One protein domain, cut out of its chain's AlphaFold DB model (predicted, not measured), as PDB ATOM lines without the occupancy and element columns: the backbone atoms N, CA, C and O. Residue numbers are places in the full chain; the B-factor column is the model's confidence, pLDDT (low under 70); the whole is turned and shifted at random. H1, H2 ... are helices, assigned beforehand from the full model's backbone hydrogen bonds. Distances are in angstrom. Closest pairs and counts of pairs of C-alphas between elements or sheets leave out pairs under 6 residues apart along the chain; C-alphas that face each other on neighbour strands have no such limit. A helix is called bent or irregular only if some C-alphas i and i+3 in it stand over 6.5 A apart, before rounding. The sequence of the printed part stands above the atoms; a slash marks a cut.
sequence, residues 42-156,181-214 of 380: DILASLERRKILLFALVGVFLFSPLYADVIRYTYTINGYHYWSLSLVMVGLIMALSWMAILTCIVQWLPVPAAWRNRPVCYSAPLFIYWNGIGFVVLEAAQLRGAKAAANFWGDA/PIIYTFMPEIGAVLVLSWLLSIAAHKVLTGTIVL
ATOM      1  N   ASP A  42     165.205 171.486 222.311       80.75
ATOM      2  CA  ASP A  42     166.186 172.223 221.535       80.75
ATOM      3  C   ASP A  42     165.580 172.636 220.185       80.75
ATOM      4  O   ASP A  42     165.374 171.811 219.288       80.75
ATOM      5  N   ILE A  43     165.272 173.930 220.051       85.50
ATOM      6  CA  ILE A  43     164.712 174.515 218.826       85.50
ATOM      7  C   ILE A  43     165.665 174.293 217.647       85.50
ATOM      8  O   ILE A  43     165.204 173.962 216.553       85.50
ATOM      9  N   LEU A  44     166.980 174.414 217.856       87.81
ATOM     10  CA  LEU A  44     167.971 174.315 216.785       87.81
ATOM     11  C   LEU A  44     168.097 172.879 216.278       87.81
ATOM     12  O   LEU A  44     168.138 172.670 215.068       87.81
ATOM     13  N   ALA A  45     168.062 171.887 217.170       87.12
ATOM     14  CA  ALA A  45     167.968 170.482 216.767       87.12
ATOM     15  C   ALA A  45     166.636 170.173 216.056       87.12
ATOM     16  O   ALA A  45     166.595 169.419 215.084       87.12
ATOM     17  N   SER A  46     165.531 170.804 216.474       88.88
ATOM     18  CA  SER A  46     164.221 170.607 215.833       88.88
ATOM     19  C   SER A  46     164.152 171.121 214.383       88.88
ATOM     20  O   SER A  46     163.296 170.667 213.613       88.88
ATOM     21  N   LEU A  47     165.061 172.022 213.970       90.94
ATOM     22  CA  LEU A  47     165.126 172.549 212.598       90.94
ATOM     23  C   LEU A  47     165.283 171.446 211.548       90.94
ATOM     24  O   LEU A  47     164.792 171.598 210.431       90.94
ATOM     25  N   GLU A  48     165.878 170.309 211.915       91.06
ATOM     26  CA  GLU A  48     165.977 169.137 211.047       91.06
ATOM     27  C   GLU A  48     164.612 168.611 210.581       91.06
ATOM     28  O   GLU A  48     164.453 168.183 209.434       91.06
ATOM     29  N   ARG A  49     163.599 168.660 211.452       90.12
ATOM     30  CA  ARG A  49     162.223 168.281 211.099       90.12
ATOM     31  C   ARG A  49     161.417 169.452 210.574       90.12
ATOM     32  O   ARG A  49     160.522 169.270 209.749       90.12
ATOM     33  N   ARG A  50     161.757 170.664 211.001       91.25
ATOM     34  CA  ARG A  50     161.025 171.894 210.697       91.25
ATOM     35  C   ARG A  50     161.592 172.608 209.473       91.25
ATOM     36  O   ARG A  50     161.993 173.768 209.537       91.25
ATOM     37  N   LYS A  51     161.550 171.924 208.327       91.31
ATOM     38  CA  LYS A  51     162.137 172.385 207.056       91.31
ATOM     39  C   LYS A  51     161.632 173.761 206.611       91.31
ATOM     40  O   LYS A  51     162.422 174.573 206.153       91.31
ATOM     41  N   ILE A  52     160.342 174.059 206.797       93.19
ATOM     42  CA  ILE A  52     159.763 175.366 206.428       93.19
ATOM     43  C   ILE A  52     160.393 176.492 207.262       93.19
ATOM     44  O   ILE A  52     160.729 177.541 206.723       93.19
ATOM     45  N   LEU A  53     160.602 176.254 208.562       93.69
ATOM     46  CA  LEU A  53     161.253 177.217 209.451       93.69
ATOM     47  C   LEU A  53     162.736 177.367 209.096       93.69
ATOM     48  O   LEU A  53     163.234 178.485 209.046       93.69
ATOM     49  N   LEU A  54     163.418 176.263 208.788       94.50
ATOM     50  CA  LEU A  54     164.812 176.283 208.350       94.50
ATOM     51  C   LEU A  54     165.000 177.120 207.073       94.50
ATOM     52  O   LEU A  54     165.855 178.000 207.048       94.50
ATOM     53  N   PHE A  55     164.172 176.913 206.044       94.88
ATOM     54  CA  PHE A  55     164.227 177.720 204.819       94.88
ATOM     55  C   PHE A  55     163.863 179.187 205.060       94.88
ATOM     56  O   PHE A  55     164.486 180.068 204.470       94.88
ATOM     57  N   ALA A  56     162.900 179.464 205.943       95.06
ATOM     58  CA  ALA A  56     162.559 180.832 206.313       95.06
ATOM     59  C   ALA A  56     163.742 181.539 206.999       95.06
ATOM     60  O   ALA A  56     164.092 182.652 206.611       95.06
ATOM     61  N   LEU A  57     164.430 180.860 207.925       94.62
ATOM     62  CA  LEU A  57     165.635 181.372 208.586       94.62
ATOM     63  C   LEU A  57     166.791 181.604 207.602       94.62
ATOM     64  O   LEU A  57     167.433 182.648 207.666       94.62
ATOM     65  N   VAL A  58     167.031 180.688 206.655       95.56
ATOM     66  CA  VAL A  58     168.004 180.915 205.567       95.56
ATOM     67  C   VAL A  58     167.623 182.165 204.766       95.56
ATOM     68  O   VAL A  58     168.473 183.012 204.504       95.56
ATOM     69  N   GLY A  59     166.338 182.319 204.439       94.19
ATOM     70  CA  GLY A  59     165.810 183.485 203.733       94.19
ATOM     71  C   GLY A  59     166.013 184.806 204.483       94.19
ATOM     72  O   GLY A  59     166.336 185.811 203.855       94.19
ATOM     73  N   VAL A  60     165.901 184.811 205.816       93.94
ATOM     74  CA  VAL A  60     166.169 185.996 206.655       93.94
ATOM     75  C   VAL A  60     167.621 186.460 206.530       93.94
ATOM     76  O   VAL A  60     167.878 187.662 206.500       93.94
ATOM     77  N   PHE A  61     168.577 185.539 206.428       93.44
ATOM     78  CA  PHE A  61     169.997 185.880 206.322       93.44
ATOM     79  C   PHE A  61     170.515 185.922 204.875       93.44
ATOM     80  O   PHE A  61     171.710 186.142 204.668       93.44
ATOM     81  N   LEU A  62     169.636 185.770 203.872       91.75
ATOM     82  CA  LEU A  62     169.990 185.664 202.448       91.75
ATOM     83  C   LEU A  62     170.837 186.830 201.939       91.75
ATOM     84  O   LEU A  62     171.787 186.628 201.188       91.75
ATOM     85  N   PHE A  63     170.530 188.042 202.391       91.12
ATOM     86  CA  PHE A  63     171.232 189.255 201.969       91.12
ATOM     87  C   PHE A  63     172.388 189.660 202.888       91.12
ATOM     88  O   PHE A  63     172.944 190.743 202.730       91.12
ATOM     89  N   SER A  64     172.793 188.800 203.826       93.00
ATOM     90  CA  SER A  64     173.924 189.091 204.713       93.00
ATOM     91  C   SER A  64     175.247 189.390 203.991       93.00
ATOM     92  O   SER A  64     175.924 190.324 204.431       93.00
ATOM     93  N   PRO A  65     175.612 188.740 202.862       92.38
ATOM     94  CA  PRO A  65     176.843 189.095 202.155       92.38
ATOM     95  C   PRO A  65     176.797 190.512 201.574       92.38
ATOM     96  O   PRO A  65     177.792 191.229 201.613       92.38
ATOM     97  N   LEU A  66     175.619 190.947 201.112       91.31
ATOM     98  CA  LEU A  66     175.411 192.305 200.609       91.31
ATOM     99  C   LEU A  66     175.596 193.346 201.723       91.31
ATOM    100  O   LEU A  66     176.200 194.390 201.493       91.31
ATOM    101  N   TYR A  67     175.108 193.064 202.937       91.38
ATOM    102  CA  TYR A  67     175.337 193.945 204.085       91.38
ATOM    103  C   TYR A  67     176.828 194.068 204.406       91.38
ATOM    104  O   TYR A  67     177.308 195.180 204.617       91.38
ATOM    105  N   ALA A  68     177.567 192.957 204.379       92.25
ATOM    106  CA  ALA A  68     179.011 192.971 204.587       92.25
ATOM    107  C   ALA A  68     179.746 193.783 203.498       92.25
ATOM    108  O   ALA A  68     180.636 194.564 203.829       92.25
ATOM    109  N   ASP A  69     179.337 193.700 202.227       90.81
ATOM    110  CA  ASP A  69     179.910 194.523 201.148       90.81
ATOM    111  C   ASP A  69     179.667 196.032 201.346       90.81
ATOM    112  O   ASP A  69     180.590 196.837 201.202       90.81
ATOM    113  N   VAL A  70     178.457 196.436 201.747       90.75
ATOM    114  CA  VAL A  70     178.142 197.852 202.030       90.75
ATOM    115  C   VAL A  70     178.902 198.364 203.260       90.75
ATOM    116  O   VAL A  70     179.370 199.507 203.296       90.75
ATOM    117  N   ILE A  71     179.057 197.519 204.280       92.75
ATOM    118  CA  ILE A  71     179.801 197.872 205.491       92.75
ATOM    119  C   ILE A  71     181.301 197.974 205.197       92.75
ATOM    120  O   ILE A  71     181.945 198.881 205.719       92.75
ATOM    121  N   ARG A  72     181.851 197.126 204.314       90.31
ATOM    122  CA  ARG A  72     183.236 197.242 203.824       90.31
ATOM    123  C   ARG A  72     183.494 198.614 203.201       90.31
ATOM    124  O   ARG A  72     184.496 199.243 203.524       90.31
ATOM    125  N   TYR A  73     182.575 199.093 202.361       87.50
ATOM    126  CA  TYR A  73     182.675 200.414 201.732       87.50
ATOM    127  C   TYR A  73     182.670 201.563 202.754       87.50
ATOM    128  O   TYR A  73     183.451 202.505 202.650       87.50
ATOM    129  N   THR A  74     181.812 201.483 203.776       90.31
ATOM    130  CA  THR A  74     181.661 202.532 204.804       90.31
ATOM    131  C   THR A  74     182.555 202.337 206.034       90.31
ATOM    132  O   THR A  74     182.418 203.072 207.019       90.31
ATOM    133  N   TYR A  75     183.473 201.367 205.997       90.69
ATOM    134  CA  TYR A  75     184.224 200.887 207.160       90.69
ATOM    135  C   TYR A  75     185.003 201.997 207.874       90.69
ATOM    136  O   TYR A  75     184.948 202.090 209.098       90.69
ATOM    137  N   THR A  76     185.675 202.863 207.111       86.38
ATOM    138  CA  THR A  76     186.525 203.953 207.622       86.38
ATOM    139  C   THR A  76     185.749 205.106 208.251       86.38
ATOM    140  O   THR A  76     186.343 205.904 208.970       86.38
ATOM    141  N   ILE A  77     184.442 205.202 207.991       88.81
ATOM    142  CA  ILE A  77     183.578 206.255 208.533       88.81
ATOM    143  C   ILE A  77     182.869 205.729 209.782       88.81
ATOM    144  O   ILE A  77     183.133 206.200 210.879       88.81
ATOM    145  N   ASN A  78     181.988 204.736 209.612       90.62
ATOM    146  CA  ASN A  78     181.153 204.176 210.686       90.62
ATOM    147  C   ASN A  78     180.962 202.652 210.584       90.62
ATOM    148  O   ASN A  78     180.444 202.027 211.510       90.62
ATOM    149  N   GLY A  79     181.345 202.031 209.465       85.44
ATOM    150  CA  GLY A  79     181.069 200.619 209.199       85.44
ATOM    151  C   GLY A  79     181.780 199.661 210.160       85.44
ATOM    152  O   GLY A  79     181.267 198.573 210.419       85.44
ATOM    153  N   TYR A  80     182.901 200.069 210.764       89.44
ATOM    154  CA  TYR A  80     183.646 199.231 211.710       89.44
ATOM    155  C   TYR A  80     182.793 198.725 212.890       89.44
ATOM    156  O   TYR A  80     183.015 197.614 213.363       89.44
ATOM    157  N   HIS A  81     181.778 199.483 213.323       90.38
ATOM    158  CA  HIS A  81     180.864 199.072 214.395       90.38
ATOM    159  C   HIS A  81     179.979 197.875 214.029       90.38
ATOM    160  O   HIS A  81     179.609 197.087 214.897       90.38
ATOM    161  N   TYR A  82     179.621 197.746 212.752       92.00
ATOM    162  CA  TYR A  82     178.659 196.753 212.269       92.00
ATOM    163  C   TYR A  82     179.323 195.598 211.516       92.00
ATOM    164  O   TYR A  82     178.661 194.611 211.191       92.00
ATOM    165  N   TRP A  83     180.630 195.697 211.263       91.06
ATOM    166  CA  TRP A  83     181.403 194.718 210.508       91.06
ATOM    167  C   TRP A  83     181.266 193.306 211.078       91.06
ATOM    168  O   TRP A  83     180.757 192.415 210.396       91.06
ATOM    169  N   SER A  84     181.607 193.112 212.352       91.44
ATOM    170  CA  SER A  84     181.531 191.796 212.988       91.44
ATOM    171  C   SER A  84     180.105 191.237 212.991       91.44
ATOM    172  O   SER A  84     179.919 190.055 212.720       91.44
ATOM    173  N   LEU A  85     179.083 192.079 213.210       91.88
ATOM    174  CA  LEU A  85     177.678 191.655 213.164       91.88
ATOM    175  C   LEU A  85     177.288 191.136 211.773       91.88
ATOM    176  O   LEU A  85     176.645 190.094 211.662       91.88
ATOM    177  N   SER A  86     177.707 191.830 210.711       92.62
ATOM    178  CA  SER A  86     177.436 191.398 209.337       92.62
ATOM    179  C   SER A  86     178.073 190.045 209.021       92.62
ATOM    180  O   SER A  86     177.452 189.205 208.373       92.62
ATOM    181  N   LEU A  87     179.261 189.780 209.566       91.75
ATOM    182  CA  LEU A  87     179.955 188.511 209.384       91.75
ATOM    183  C   LEU A  87     179.352 187.381 210.217       91.75
ATOM    184  O   LEU A  87     179.288 186.258 209.723       91.75
ATOM    185  N   VAL A  88     178.815 187.662 211.413       93.62
ATOM    186  CA  VAL A  88     177.968 186.688 212.126       93.62
ATOM    187  C   VAL A  88     176.788 186.290 211.246       93.62
ATOM    188  O   VAL A  88     176.521 185.103 211.102       93.62
ATOM    189  N   MET A  89     176.099 187.251 210.617       94.19
ATOM    190  CA  MET A  89     174.968 186.945 209.733       94.19
ATOM    191  C   MET A  89     175.388 186.093 208.525       94.19
ATOM    192  O   MET A  89     174.659 185.165 208.170       94.19
ATOM    193  N   VAL A  90     176.568 186.355 207.944       93.62
ATOM    194  CA  VAL A  90     177.157 185.524 206.875       93.62
ATOM    195  C   VAL A  90     177.466 184.108 207.377       93.62
ATOM    196  O   VAL A  90     177.131 183.134 206.710       93.62
ATOM    197  N   GLY A  91     178.040 183.959 208.572       93.81
ATOM    198  CA  GLY A  91     178.240 182.644 209.190       93.81
ATOM    199  C   GLY A  91     176.914 181.904 209.388       93.81
ATOM    200  O   GLY A  91     176.753 180.763 208.960       93.81
ATOM    201  N   LEU A  92     175.904 182.584 209.936       94.31
ATOM    202  CA  LEU A  92     174.584 182.001 210.181       94.31
ATOM    203  C   LEU A  92     173.916 181.491 208.902       94.31
ATOM    204  O   LEU A  92     173.403 180.371 208.916       94.31
ATOM    205  N   ILE A  93     173.940 182.243 207.792       94.81
ATOM    206  CA  ILE A  93     173.385 181.720 206.535       94.81
ATOM    207  C   ILE A  93     174.136 180.476 206.064       94.81
ATOM    208  O   ILE A  93     173.495 179.529 205.609       94.81
ATOM    209  N   MET A  94     175.458 180.429 206.205       94.50
ATOM    210  CA  MET A  94     176.254 179.279 205.777       94.50
ATOM    211  C   MET A  94     175.977 178.048 206.644       94.50
ATOM    212  O   MET A  94     175.753 176.964 206.105       94.50
ATOM    213  N   ALA A  95     175.891 178.214 207.966       95.38
ATOM    214  CA  ALA A  95     175.519 177.146 208.891       95.38
ATOM    215  C   ALA A  95     174.096 176.624 208.630       95.38
ATOM    216  O   ALA A  95     173.883 175.418 208.496       95.38
ATOM    217  N   LEU A  96     173.109 177.516 208.504       95.50
ATOM    218  CA  LEU A  96     171.719 177.131 208.249       95.50
ATOM    219  C   LEU A  96     171.551 176.483 206.867       95.50
ATOM    220  O   LEU A  96     170.831 175.493 206.737       95.50
ATOM    221  N   SER A  97     172.257 176.981 205.849       95.19
ATOM    222  CA  SER A  97     172.269 176.378 204.511       95.19
ATOM    223  C   SER A  97     172.907 174.992 204.532       95.19
ATOM    224  O   SER A  97     172.379 174.065 203.920       95.19
ATOM    225  N   TRP A  98     173.992 174.807 205.290       95.38
ATOM    226  CA  TRP A  98     174.602 173.495 205.498       95.38
ATOM    227  C   TRP A  98     173.626 172.523 206.166       95.38
ATOM    228  O   TRP A  98     173.433 171.415 205.671       95.38
ATOM    229  N   MET A  99     172.919 172.949 207.219       94.50
ATOM    230  CA  MET A  99     171.857 172.137 207.822       94.50
ATOM    231  C   MET A  99     170.737 171.813 206.828       94.50
ATOM    232  O   MET A  99     170.252 170.681 206.801       94.50
ATOM    233  N   ALA A 100     170.332 172.759 205.978       94.06
ATOM    234  CA  ALA A 100     169.325 172.509 204.948       94.06
ATOM    235  C   ALA A 100     169.802 171.445 203.947       94.06
ATOM    236  O   ALA A 100     169.048 170.531 203.620       94.06
ATOM    237  N   ILE A 101     171.071 171.495 203.532       93.75
ATOM    238  CA  ILE A 101     171.693 170.489 202.662       93.75
ATOM    239  C   ILE A 101     171.727 169.117 203.348       93.75
ATOM    240  O   ILE A 101     171.271 168.130 202.767       93.75
ATOM    241  N   LEU A 102     172.196 169.036 204.595       91.81
ATOM    242  CA  LEU A 102     172.249 167.774 205.341       91.81
ATOM    243  C   LEU A 102     170.854 167.142 205.488       91.81
ATOM    244  O   LEU A 102     170.667 165.946 205.284       91.81
ATOM    245  N   THR A 103     169.844 167.947 205.794       89.31
ATOM    246  CA  THR A 103     168.492 167.457 206.105       89.31
ATOM    247  C   THR A 103     167.634 167.209 204.862       89.31
ATOM    248  O   THR A 103     166.742 166.359 204.877       89.31
ATOM    249  N   CYS A 104     167.876 167.930 203.764       88.38
ATOM    250  CA  CYS A 104     167.072 167.831 202.545       88.38
ATOM    251  C   CYS A 104     167.743 167.053 201.421       88.38
ATOM    252  O   CYS A 104     167.022 166.511 200.597       88.38
ATOM    253  N   ILE A 105     169.072 166.988 201.368       87.12
ATOM    254  CA  ILE A 105     169.795 166.282 200.302       87.12
ATOM    255  C   ILE A 105     170.374 164.988 200.855       87.12
ATOM    256  O   ILE A 105     170.082 163.912 200.338       87.12
ATOM    257  N   VAL A 106     171.133 165.063 201.954       85.00
ATOM    258  CA  VAL A 106     171.826 163.876 202.478       85.00
ATOM    259  C   VAL A 106     170.835 162.821 202.973       85.00
ATOM    260  O   VAL A 106     171.042 161.636 202.744       85.00
ATOM    261  N   GLN A 107     169.699 163.225 203.548       85.50
ATOM    262  CA  GLN A 107     168.656 162.281 203.978       85.50
ATOM    263  C   GLN A 107     167.967 161.515 202.832       85.50
ATOM    264  O   GLN A 107     167.321 160.509 203.107       85.50
ATOM    265  N   TRP A 108     168.088 161.962 201.578       84.31
ATOM    266  CA  TRP A 108     167.483 161.287 200.422       84.31
ATOM    267  C   TRP A 108     168.424 160.294 199.734       84.31
ATOM    268  O   TRP A 108     167.985 159.542 198.864       84.31
ATOM    269  N   LEU A 109     169.704 160.273 200.110       86.81
ATOM    270  CA  LEU A 109     170.672 159.335 199.549       86.81
ATOM    271  C   LEU A 109     170.379 157.908 200.041       86.81
ATOM    272  O   LEU A 109     170.207 157.714 201.249       86.81
ATOM    273  N   PRO A 110     170.366 156.900 199.147       86.44
ATOM    274  CA  PRO A 110     170.108 155.520 199.531       86.44
ATOM    275  C   PRO A 110     171.173 155.025 200.513       86.44
ATOM    276  O   PRO A 110     172.371 155.210 200.300       86.44
ATOM    277  N   VAL A 111     170.728 154.383 201.593       86.00
ATOM    278  CA  VAL A 111     171.606 153.939 202.679       86.00
ATOM    279  C   VAL A 111     171.975 152.466 202.517       86.00
ATOM    280  O   VAL A 111     171.078 151.628 202.373       86.00
ATOM    281  N   PRO A 112     173.272 152.112 202.585       89.25
ATOM    282  CA  PRO A 112     173.704 150.721 202.628       89.25
ATOM    283  C   PRO A 112     173.092 149.972 203.817       89.25
ATOM    284  O   PRO A 112     172.976 150.520 204.912       89.25
ATOM    285  N   ALA A 113     172.777 148.685 203.646       84.25
ATOM    286  CA  ALA A 113     172.140 147.880 204.695       84.25
ATOM    287  C   ALA A 113     172.908 147.895 206.035       84.25
ATOM    288  O   ALA A 113     172.285 147.914 207.094       84.25
ATOM    289  N   ALA A 114     174.244 147.962 205.993       84.44
ATOM    290  CA  ALA A 114     175.106 148.016 207.176       84.44
ATOM    291  C   ALA A 114     174.975 149.314 208.002       84.44
ATOM    292  O   ALA A 114     175.282 149.312 209.195       84.44
ATOM    293  N   TRP A 115     174.522 150.411 207.385       84.38
ATOM    294  CA  TRP A 115     174.368 151.726 208.025       84.38
ATOM    295  C   TRP A 115     172.910 152.029 208.403       84.38
ATOM    296  O   TRP A 115     172.593 153.059 208.999       84.38
ATOM    297  N   ARG A 116     171.979 151.126 208.084       83.88
ATOM    298  CA  ARG A 116     170.569 151.324 208.408       83.88
ATOM    299  C   ARG A 116     170.392 151.454 209.926       83.88
ATOM    300  O   ARG A 116     170.941 150.668 210.692       83.88
ATOM    301  N   ASN A 117     169.599 152.440 210.341       85.62
ATOM    302  CA  ASN A 117     169.307 152.772 211.742       85.62
ATOM    303  C   ASN A 117     170.508 153.279 212.569       85.62
ATOM    304  O   ASN A 117     170.425 153.284 213.798       85.62
ATOM    305  N   ARG A 118     171.596 153.717 211.919       89.44
ATOM    306  CA  ARG A 118     172.829 154.179 212.579       89.44
ATOM    307  C   ARG A 118     173.251 155.595 212.151       89.44
ATOM    308  O   ARG A 118     174.347 155.759 211.614       89.44
ATOM    309  N   PRO A 119     172.410 156.630 212.329       91.88
ATOM    310  CA  PRO A 119     172.784 157.984 211.939       91.88
ATOM    311  C   PRO A 119     173.905 158.546 212.831       91.88
ATOM    312  O   PRO A 119     173.992 158.244 214.023       91.88
ATOM    313  N   VAL A 120     174.755 159.390 212.244       92.62
ATOM    314  CA  VAL A 120     175.786 160.162 212.949       92.62
ATOM    315  C   VAL A 120     175.145 161.365 213.623       92.62
ATOM    316  O   VAL A 120     174.435 162.137 212.977       92.62
ATOM    317  N   CYS A 121     175.428 161.548 214.905       92.38
ATOM    318  CA  CYS A 121     174.912 162.659 215.679       92.38
ATOM    319  C   CYS A 121     175.861 163.855 215.693       92.38
ATOM    320  O   CYS A 121     177.078 163.713 215.827       92.38
ATOM    321  N   TYR A 122     175.283 165.050 215.625       94.00
ATOM    322  CA  TYR A 122     175.985 166.305 215.865       94.00
ATOM    323  C   TYR A 122     175.122 167.249 216.708       94.00
ATOM    324  O   TYR A 122     173.897 167.153 216.713       94.00
ATOM    325  N   SER A 123     175.746 168.173 217.439       93.00
ATOM    326  CA  SER A 123     175.007 169.182 218.208       93.00
ATOM    327  C   SER A 123     174.696 170.407 217.340       93.00
ATOM    328  O   SER A 123     175.591 171.199 217.042       93.00
ATOM    329  N   ALA A 124     173.429 170.589 216.953       92.31
ATOM    330  CA  ALA A 124     173.000 171.745 216.155       92.31
ATOM    331  C   ALA A 124     173.273 173.108 216.829       92.31
ATOM    332  O   ALA A 124     173.798 173.989 216.143       92.31
ATOM    333  N   PRO A 125     173.020 173.309 218.142       91.69
ATOM    334  CA  PRO A 125     173.365 174.564 218.810       91.69
ATOM    335  C   PRO A 125     174.852 174.871 218.762       91.69
ATOM    336  O   PRO A 125     175.246 175.967 218.372       91.69
ATOM    337  N   LEU A 126     175.688 173.892 219.118       92.88
ATOM    338  CA  LEU A 126     177.132 174.090 219.122       92.88
ATOM    339  C   LEU A 126     177.650 174.354 217.713       92.88
ATOM    340  O   LEU A 126     178.501 175.216 217.552       92.88
ATOM    341  N   PHE A 127     177.113 173.675 216.699       95.25
ATOM    342  CA  PHE A 127     177.461 173.941 215.309       95.25
ATOM    343  C   PHE A 127     177.175 175.395 214.911       95.25
ATOM    344  O   PHE A 127     178.077 176.088 214.442       95.25
ATOM    345  N   ILE A 128     175.948 175.876 215.140       94.12
ATOM    346  CA  ILE A 128     175.540 177.237 214.767       94.12
ATOM    347  C   ILE A 128     176.360 178.283 215.537       94.12
ATOM    348  O   ILE A 128     176.856 179.235 214.932       94.12
ATOM    349  N   TYR A 129     176.560 178.093 216.845       92.75
ATOM    350  CA  TYR A 129     177.335 179.027 217.666       92.75
ATOM    351  C   TYR A 129     178.819 179.042 217.297       92.75
ATOM    352  O   TYR A 129     179.383 180.121 217.110       92.75
ATOM    353  N   TRP A 130     179.450 177.874 217.140       93.69
ATOM    354  CA  TRP A 130     180.855 177.794 216.735       93.69
ATOM    355  C   TRP A 130     181.082 178.363 215.344       93.69
ATOM    356  O   TRP A 130     182.111 178.991 215.120       93.69
ATOM    357  N   ASN A 131     180.140 178.176 214.421       94.38
ATOM    358  CA  ASN A 131     180.264 178.741 213.088       94.38
ATOM    359  C   ASN A 131     180.172 180.275 213.104       94.38
ATOM    360  O   ASN A 131     181.070 180.946 212.595       94.38
ATOM    361  N   GLY A 132     179.133 180.826 213.742       90.69
ATOM    362  CA  GLY A 132     178.920 182.274 213.807       90.69
ATOM    363  C   GLY A 132     180.038 183.010 214.548       90.69
ATOM    364  O   GLY A 132     180.555 184.008 214.052       90.69
ATOM    365  N   ILE A 133     180.453 182.502 215.715       91.50
ATOM    366  CA  ILE A 133     181.515 183.120 216.525       91.50
ATOM    367  C   ILE A 133     182.893 182.842 215.924       91.50
ATOM    368  O   ILE A 133     183.723 183.745 215.853       91.50
ATOM    369  N   GLY A 134     183.149 181.610 215.475       89.69
ATOM    370  CA  GLY A 134     184.453 181.205 214.953       89.69
ATOM    371  C   GLY A 134     184.891 182.041 213.754       89.69
ATOM    372  O   GLY A 134     186.062 182.405 213.658       89.69
ATOM    373  N   PHE A 135     183.948 182.423 212.891       87.31
ATOM    374  CA  PHE A 135     184.242 183.291 211.756       87.31
ATOM    375  C   PHE A 135     184.647 184.710 212.192       87.31
ATOM    376  O   PHE A 135     185.626 185.250 211.684       87.31
ATOM    377  N   VAL A 136     183.971 185.279 213.195       90.94
ATOM    378  CA  VAL A 136     184.332 186.590 213.766       90.94
ATOM    379  C   VAL A 136     185.672 186.547 214.495       90.94
ATOM    380  O   VAL A 136     186.460 187.479 214.393       90.94
ATOM    381  N   VAL A 137     185.968 185.467 215.216       91.81
ATOM    382  CA  VAL A 137     187.258 185.313 215.907       91.81
ATOM    383  C   VAL A 137     188.407 185.247 214.900       91.81
ATOM    384  O   VAL A 137     189.432 185.901 215.098       91.81
ATOM    385  N   LEU A 138     188.235 184.501 213.804       89.38
ATOM    386  CA  LEU A 138     189.229 184.416 212.733       89.38
ATOM    387  C   LEU A 138     189.451 185.777 212.058       89.38
ATOM    388  O   LEU A 138     190.588 186.170 211.800       89.38
ATOM    389  N   GLU A 139     188.365 186.503 211.805       88.19
ATOM    390  CA  GLU A 139     188.383 187.856 211.255       88.19
ATOM    391  C   GLU A 139     189.158 188.826 212.151       88.19
ATOM    392  O   GLU A 139     190.098 189.482 211.684       88.19
ATOM    393  N   ALA A 140     188.809 188.862 213.439       88.00
ATOM    394  CA  ALA A 140     189.423 189.735 214.428       88.00
ATOM    395  C   ALA A 140     190.920 189.438 214.583       88.00
ATOM    396  O   ALA A 140     191.735 190.361 214.614       88.00
ATOM    397  N   ALA A 141     191.302 188.157 214.591       88.81
ATOM    398  CA  ALA A 141     192.700 187.733 214.667       88.81
ATOM    399  C   ALA A 141     193.540 188.213 213.470       88.81
ATOM    400  O   ALA A 141     194.750 188.400 213.591       88.81
ATOM    401  N   GLN A 142     192.916 188.422 212.310       87.62
ATOM    402  CA  GLN A 142     193.603 188.813 211.080       87.62
ATOM    403  C   GLN A 142     193.457 190.302 210.733       87.62
ATOM    404  O   GLN A 142     194.041 190.736 209.728       87.62
ATOM    405  N   LEU A 143     192.723 191.076 211.545       86.94
ATOM    406  CA  LEU A 143     192.359 192.477 211.285       86.94
ATOM    407  C   LEU A 143     191.755 192.653 209.881       86.94
ATOM    408  O   LEU A 143     192.117 193.552 209.115       86.94
ATOM    409  N   ARG A 144     190.871 191.721 209.520       85.19
ATOM    410  CA  ARG A 144     190.322 191.569 208.168       85.19
ATOM    411  C   ARG A 144     189.477 192.755 207.738       85.19
ATOM    412  O   ARG A 144     189.587 193.133 206.579       85.19
ATOM    413  N   GLY A 145     188.710 193.371 208.635       85.94
ATOM    414  CA  GLY A 145     187.888 194.539 208.309       85.94
ATOM    415  C   GLY A 145     188.695 195.697 207.724       85.94
ATOM    416  O   GLY A 145     188.420 196.149 206.613       85.94
ATOM    417  N   ALA A 146     189.763 196.113 208.411       87.19
ATOM    418  CA  ALA A 146     190.622 197.202 207.943       87.19
ATOM    419  C   ALA A 146     191.328 196.860 206.620       87.19
ATOM    420  O   ALA A 146     191.379 197.692 205.713       87.19
ATOM    421  N   LYS A 147     191.826 195.624 206.478       88.69
ATOM    422  CA  LYS A 147     192.468 195.153 205.238       88.69
ATOM    423  C   LYS A 147     191.487 195.096 204.070       88.69
ATOM    424  O   LYS A 147     191.816 195.544 202.978       88.69
ATOM    425  N   ALA A 148     190.282 194.582 204.296       87.81
ATOM    426  CA  ALA A 148     189.245 194.486 203.277       87.81
ATOM    427  C   ALA A 148     188.781 195.876 202.817       87.81
ATOM    428  O   ALA A 148     188.581 196.080 201.624       87.81
ATOM    429  N   ALA A 149     188.658 196.836 203.735       87.56
ATOM    430  CA  ALA A 149     188.323 198.219 203.406       87.56
ATOM    431  C   ALA A 149     189.441 198.930 202.623       87.56
ATOM    432  O   ALA A 149     189.160 199.645 201.666       87.56
ATOM    433  N   ALA A 150     190.706 198.716 203.001       86.50
ATOM    434  CA  ALA A 150     191.848 199.289 202.293       86.50
ATOM    435  C   ALA A 150     191.992 198.715 200.872       86.50
ATOM    436  O   ALA A 150     192.203 199.465 199.922       86.50
ATOM    437  N   ASN A 151     191.825 197.397 200.727       85.62
ATOM    438  CA  ASN A 151     191.967 196.705 199.446       85.62
ATOM    439  C   ASN A 151     190.778 196.929 198.505       85.62
ATOM    440  O   ASN A 151     190.950 196.834 197.296       85.62
ATOM    441  N   PHE A 152     189.602 197.290 199.031       84.62
ATOM    442  CA  PHE A 152     188.385 197.507 198.241       84.62
ATOM    443  C   PHE A 152     188.606 198.408 197.019       84.62
ATOM    444  O   PHE A 152     188.137 198.110 195.924       84.62
ATOM    445  N   TRP A 153     189.357 199.496 197.196       78.00
ATOM    446  CA  TRP A 153     189.629 200.472 196.138       78.00
ATOM    447  C   TRP A 153     190.682 200.017 195.121       78.00
ATOM    448  O   TRP A 153     190.833 200.656 194.083       78.00
ATOM    449  N   GLY A 154     191.407 198.937 195.418       77.19
ATOM    450  CA  GLY A 154     192.360 198.290 194.518       77.19
ATOM    451  C   GLY A 154     191.816 197.031 193.834       77.19
ATOM    452  O   GLY A 154     192.471 196.527 192.928       77.19
ATOM    453  N   ASP A 155     190.642 196.530 194.240       78.38
ATOM    454  CA  ASP A 155     190.059 195.288 193.709       78.38
ATOM    455  C   ASP A 155     189.562 195.435 192.259       78.38
ATOM    456  O   ASP A 155     189.545 194.456 191.514       78.38
ATOM    457  N   ALA A 156     189.136 196.636 191.855       79.44
ATOM    458  CA  ALA A 156     188.615 196.906 190.516       79.44
ATOM    459  C   ALA A 156     189.648 197.667 189.665       79.44
ATOM    460  O   ALA A 156     190.246 198.635 190.149       79.44
ATOM    461  N   PRO A 181     182.989 190.743 195.125       88.69
ATOM    462  CA  PRO A 181     182.119 190.639 196.296       88.69
ATOM    463  C   PRO A 181     182.793 189.931 197.475       88.69
ATOM    464  O   PRO A 181     183.518 188.949 197.291       88.69
ATOM    465  N   ILE A 182     182.486 190.368 198.700       87.25
ATOM    466  CA  ILE A 182     183.144 189.880 199.922       87.25
ATOM    467  C   ILE A 182     183.024 188.364 200.118       87.25
ATOM    468  O   ILE A 182     183.934 187.723 200.648       87.25
ATOM    469  N   ILE A 183     181.916 187.774 199.657       87.50
ATOM    470  CA  ILE A 183     181.671 186.337 199.783       87.50
ATOM    471  C   ILE A 183     182.712 185.511 199.034       87.50
ATOM    472  O   ILE A 183     183.134 184.482 199.549       87.50
ATOM    473  N   TYR A 184     183.174 185.966 197.867       88.88
ATOM    474  CA  TYR A 184     184.186 185.248 197.095       88.88
ATOM    475  C   TYR A 184     185.564 185.378 197.735       88.88
ATOM    476  O   TYR A 184     186.298 184.396 197.808       88.88
ATOM    477  N   THR A 185     185.875 186.556 198.279       86.94
ATOM    478  CA  THR A 185     187.130 186.806 198.996       86.94
ATOM    479  C   THR A 185     187.251 185.936 200.247       86.94
ATOM    480  O   THR A 185     188.334 185.443 200.556       86.94
ATOM    481  N   PHE A 186     186.149 185.724 200.976       88.00
ATOM    482  CA  PHE A 186     186.149 184.975 202.239       88.00
ATOM    483  C   PHE A 186     185.672 183.525 202.117       88.00
ATOM    484  O   PHE A 186     185.747 182.783 203.095       88.00
ATOM    485  N   MET A 187     185.249 183.079 200.931       89.69
ATOM    486  CA  MET A 187     184.761 181.720 200.688       89.69
ATOM    487  C   MET A 187     185.653 180.599 201.258       89.69
ATOM    488  O   MET A 187     185.102 179.705 201.907       89.69
ATOM    489  N   PRO A 188     186.994 180.599 201.078       90.38
ATOM    490  CA  PRO A 188     187.824 179.514 201.605       90.38
ATOM    491  C   PRO A 188     187.805 179.449 203.138       90.38
ATOM    492  O   PRO A 188     187.753 178.364 203.712       90.38
ATOM    493  N   GLU A 189     187.790 180.597 203.812       90.31
ATOM    494  CA  GLU A 189     187.744 180.674 205.277       90.31
ATOM    495  C   GLU A 189     186.371 180.333 205.824       90.31
ATOM    496  O   GLU A 189     186.267 179.583 206.791       90.31
ATOM    497  N   ILE A 190     185.319 180.830 205.174       91.12
ATOM    498  CA  ILE A 190     183.940 180.464 205.483       91.12
ATOM    499  C   ILE A 190     183.789 178.943 205.388       91.12
ATOM    500  O   ILE A 190     183.269 178.320 206.313       91.12
ATOM    501  N   GLY A 191     184.291 178.332 204.311       92.06
ATOM    502  CA  GLY A 191     184.279 176.881 204.123       92.06
ATOM    503  C   GLY A 191     185.074 176.137 205.197       92.06
ATOM    504  O   GLY A 191     184.577 175.166 205.767       92.06
ATOM    505  N   ALA A 192     186.277 176.613 205.530       92.94
ATOM    506  CA  ALA A 192     187.109 176.010 206.570       92.94
ATOM    507  C   ALA A 192     186.444 176.073 207.955       92.94
ATOM    508  O   ALA A 192     186.370 175.057 208.648       92.94
ATOM    509  N   VAL A 193     185.902 177.232 208.342       94.75
ATOM    510  CA  VAL A 193     185.180 177.417 209.611       94.75
ATOM    511  C   VAL A 193     183.904 176.579 209.633       94.75
ATOM    512  O   VAL A 193     183.588 175.977 210.657       94.75
ATOM    513  N   LEU A 194     183.182 176.470 208.514       95.44
ATOM    514  CA  LEU A 194     181.999 175.617 208.390       95.44
ATOM    515  C   LEU A 194     182.318 174.147 208.660       95.44
ATOM    516  O   LEU A 194     181.704 173.538 209.533       95.44
ATOM    517  N   VAL A 195     183.317 173.593 207.975       94.88
ATOM    518  CA  VAL A 195     183.715 172.194 208.171       94.88
ATOM    519  C   VAL A 195     184.259 171.974 209.583       94.88
ATOM    520  O   VAL A 195     183.860 171.021 210.249       94.88
ATOM    521  N   LEU A 196     185.114 172.874 210.080       95.50
ATOM    522  CA  LEU A 196     185.690 172.764 211.420       95.50
ATOM    523  C   LEU A 196     184.613 172.822 212.511       95.50
ATOM    524  O   LEU A 196     184.585 171.962 213.387       95.50
ATOM    525  N   SER A 197     183.701 173.793 212.444       96.12
ATOM    526  CA  SER A 197     182.585 173.923 213.393       96.12
ATOM    527  C   SER A 197     181.661 172.703 213.364       96.12
ATOM    528  O   SER A 197     181.210 172.249 214.416       96.12
ATOM    529  N   TRP A 198     181.431 172.112 212.188       95.31
ATOM    530  CA  TRP A 198     180.653 170.883 212.065       95.31
ATOM    531  C   TRP A 198     181.362 169.689 212.718       95.31
ATOM    532  O   TRP A 198     180.759 168.997 213.541       95.31
ATOM    533  N   LEU A 199     182.656 169.490 212.461       95.25
ATOM    534  CA  LEU A 199     183.439 168.430 213.106       95.25
ATOM    535  C   LEU A 199     183.514 168.612 214.629       95.25
ATOM    536  O   LEU A 199     183.330 167.649 215.377       95.25
ATOM    537  N   LEU A 200     183.714 169.847 215.099       95.06
ATOM    538  CA  LEU A 200     183.682 170.182 216.523       95.06
ATOM    539  C   LEU A 200     182.315 169.884 217.141       95.06
ATOM    540  O   LEU A 200     182.255 169.399 218.266       95.06
ATOM    541  N   SER A 201     181.220 170.103 216.411       95.12
ATOM    542  CA  SER A 201     179.876 169.782 216.900       95.12
ATOM    543  C   SER A 201     179.624 168.275 217.049       95.12
ATOM    544  O   SER A 201     178.904 167.868 217.963       95.12
ATOM    545  N   ILE A 202     180.250 167.440 216.210       94.31
ATOM    546  CA  ILE A 202     180.228 165.972 216.329       94.31
ATOM    547  C   ILE A 202     181.085 165.533 217.521       94.31
ATOM    548  O   ILE A 202     180.649 164.733 218.351       94.31
ATOM    549  N   ALA A 203     182.296 166.082 217.641       94.25
ATOM    550  CA  ALA A 203     183.193 165.787 218.754       94.25
ATOM    551  C   ALA A 203     182.572 166.190 220.099       94.25
ATOM    552  O   ALA A 203     182.599 165.416 221.052       94.25
ATOM    553  N   ALA A 204     181.948 167.365 220.163       91.81
ATOM    554  CA  ALA A 204     181.250 167.828 221.352       91.81
ATOM    555  C   ALA A 204     180.042 166.944 221.681       91.81
ATOM    556  O   ALA A 204     179.840 166.617 222.847       91.81
ATOM    557  N   HIS A 205     179.285 166.486 220.676       89.69
ATOM    558  CA  HIS A 205     178.211 165.522 220.907       89.69
ATOM    559  C   HIS A 205     178.746 164.234 221.546       89.69
ATOM    560  O   HIS A 205     178.223 163.817 222.573       89.69
ATOM    561  N   LYS A 206     179.850 163.674 221.031       90.75
ATOM    562  CA  LYS A 206     180.512 162.503 221.634       90.75
ATOM    563  C   LYS A 206     180.871 162.728 223.102       90.75
ATOM    564  O   LYS A 206     180.705 161.820 223.906       90.75
ATOM    565  N   VAL A 207     181.391 163.906 223.448       90.75
ATOM    566  CA  VAL A 207     181.766 164.231 224.834       90.75
ATOM    567  C   VAL A 207     180.531 164.323 225.733       90.75
ATOM    568  O   VAL A 207     180.583 163.880 226.875       90.75
ATOM    569  N   LEU A 208     179.417 164.855 225.223       86.19
ATOM    570  CA  LEU A 208     178.187 165.055 225.996       86.19
ATOM    571  C   LEU A 208     177.348 163.777 226.167       86.19
ATOM    572  O   LEU A 208     176.771 163.576 227.232       86.19
ATOM    573  N   THR A 209     177.250 162.927 225.141       82.94
ATOM    574  CA  THR A 209     176.374 161.734 225.135       82.94
ATOM    575  C   THR A 209     177.132 160.408 225.149       82.94
ATOM    576  O   THR A 209     176.519 159.349 225.268       82.94
ATOM    577  N   GLY A 210     178.459 160.431 225.012       84.88
ATOM    578  CA  GLY A 210     179.317 159.244 224.990       84.88
ATOM    579  C   GLY A 210     179.339 158.484 223.658       84.88
ATOM    580  O   GLY A 210     180.155 157.578 223.492       84.88
ATOM    581  N   THR A 211     178.494 158.841 222.685       86.06
ATOM    582  CA  THR A 211     178.364 158.119 221.408       86.06
ATOM    583  C   THR A 211     178.345 159.082 220.219       86.06
ATOM    584  O   THR A 211     177.831 160.189 220.306       86.06
ATOM    585  N   ILE A 212     178.958 158.684 219.097       87.50
ATOM    586  CA  ILE A 212     178.891 159.441 217.825       87.50
ATOM    587  C   ILE A 212     177.749 158.922 216.950       87.50
ATOM    588  O   ILE A 212     177.111 159.683 216.230       87.50
ATOM    589  N   VAL A 213     177.532 157.610 216.980       90.75
ATOM    590  CA  VAL A 213     176.544 156.919 216.159       90.75
ATOM    591  C   VAL A 213     175.407 156.495 217.064       90.75
ATOM    592  O   VAL A 213     175.634 155.809 218.060       90.75
ATOM    593  N   LEU A 214     174.198 156.904 216.706       88.88
ATOM    594  CA  LEU A 214     173.004 156.599 217.475       88.88
ATOM    595  C   LEU A 214     172.392 155.282 217.023       88.88
ATOM    596  O   LEU A 214     172.276 155.027 215.825       88.88
TER     597      LEU A 214
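What this domain is: This is residues 42 to 156 and 181 to 214 of the 380 residues of an uncharacterized protein of Aphanomyces euteiches (UniProt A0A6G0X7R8). An elongated helical body is built round one long, kinked helix, H4: H2 and H3 follow each other along one side of it, H5 runs along another side, and H7 crosses H5. H6 lies across the end where H4 begins, the short H1 sits near the start of H5, and at the opposite end residues 108 to 114 of the link from H4 to H5 stick out. The printed part has 149 residues with seven named helices, H1 to H7 in order, and no named strand; the class is all helix. It is only just compact, close to loose, with a radius of gyration of the C-alphas of 17.5 A, and spans 57 by 30 by 27 A.

Where its parts are: H1 is residues 43 to 46, 4.9 A long, and begins at C-alpha 43 at (164.712, 174.515, 218.826). H2 is residues 51 to 60, 14.2 A, and H3 residues 64 to 73, 14.6 A. H4, residues 75 to 104, measures 37.5 A from C-alpha 75 at (184.224, 200.887, 207.160). It has a kink of 57 degrees near residue 82 and is irregular, with C-alphas 77 and 80 standing 7.7 A apart. H5 is residues 124 to 142, 27.2 A, and H6 residues 144 to 152, 11.7 A. H7, residues 182 to 209, measures 38.4 A and ends at C-alpha 209 at (176.374, 161.734, 225.135). It has a kink of 49 degrees near residue 189 and is irregular, with C-alphas 185 and 188 standing 7.8 A apart.

How they stand to each other: H4 is the hub, touching five helices. With residues 79 to 93 alone it touches H3, a helical hairpin at a shallow tilt of 19 degrees, opposite ways; the closest C-alphas are those of Ile 71 and Gly 79, 4.8 A. With residues 93 to 100 alone it touches H2, also at 19 degrees and opposite ways, closest at Val 58 and Ile 93, C-alphas 5.5 A apart. H4 and H5 form a second helical hairpin at 34 degrees, only just short of steep, with the C-alphas of Gly 91 and Gly 132 closest at 4.7 A. H5 touches H7 at a steep tilt of 46 degrees, opposite ways, C-alphas of Phe 127 and Ser 201 closest at 5.1 A. H6 is about perpendicular to H4 at 75 degrees and touches it, C-alphas of Tyr 75 and Ala 149 closest at 6.2 A. H1 touches H5 at the C-alphas of Ala 45 and Ala 124, 5.2 A. Every O i to N i+4 pair is within hydrogen-bond range in H2, H3 and H6; H4 has 20 of 26, H5 14 of 15 and H7 22 of 24, and H1 is too short for such a pair.

The domain as a whole: The two C-alphas farthest apart, those of Ile 77 and Ala 113, are 59.6 A apart. Residues 157 to 180 are not printed, and C-alphas 156 and 181 are 10.7 A apart across the cut. The link from H4 to H5, 19 residues, is long. The mean pLDDT of the printed part is 90.2, and no printed residue is under 70.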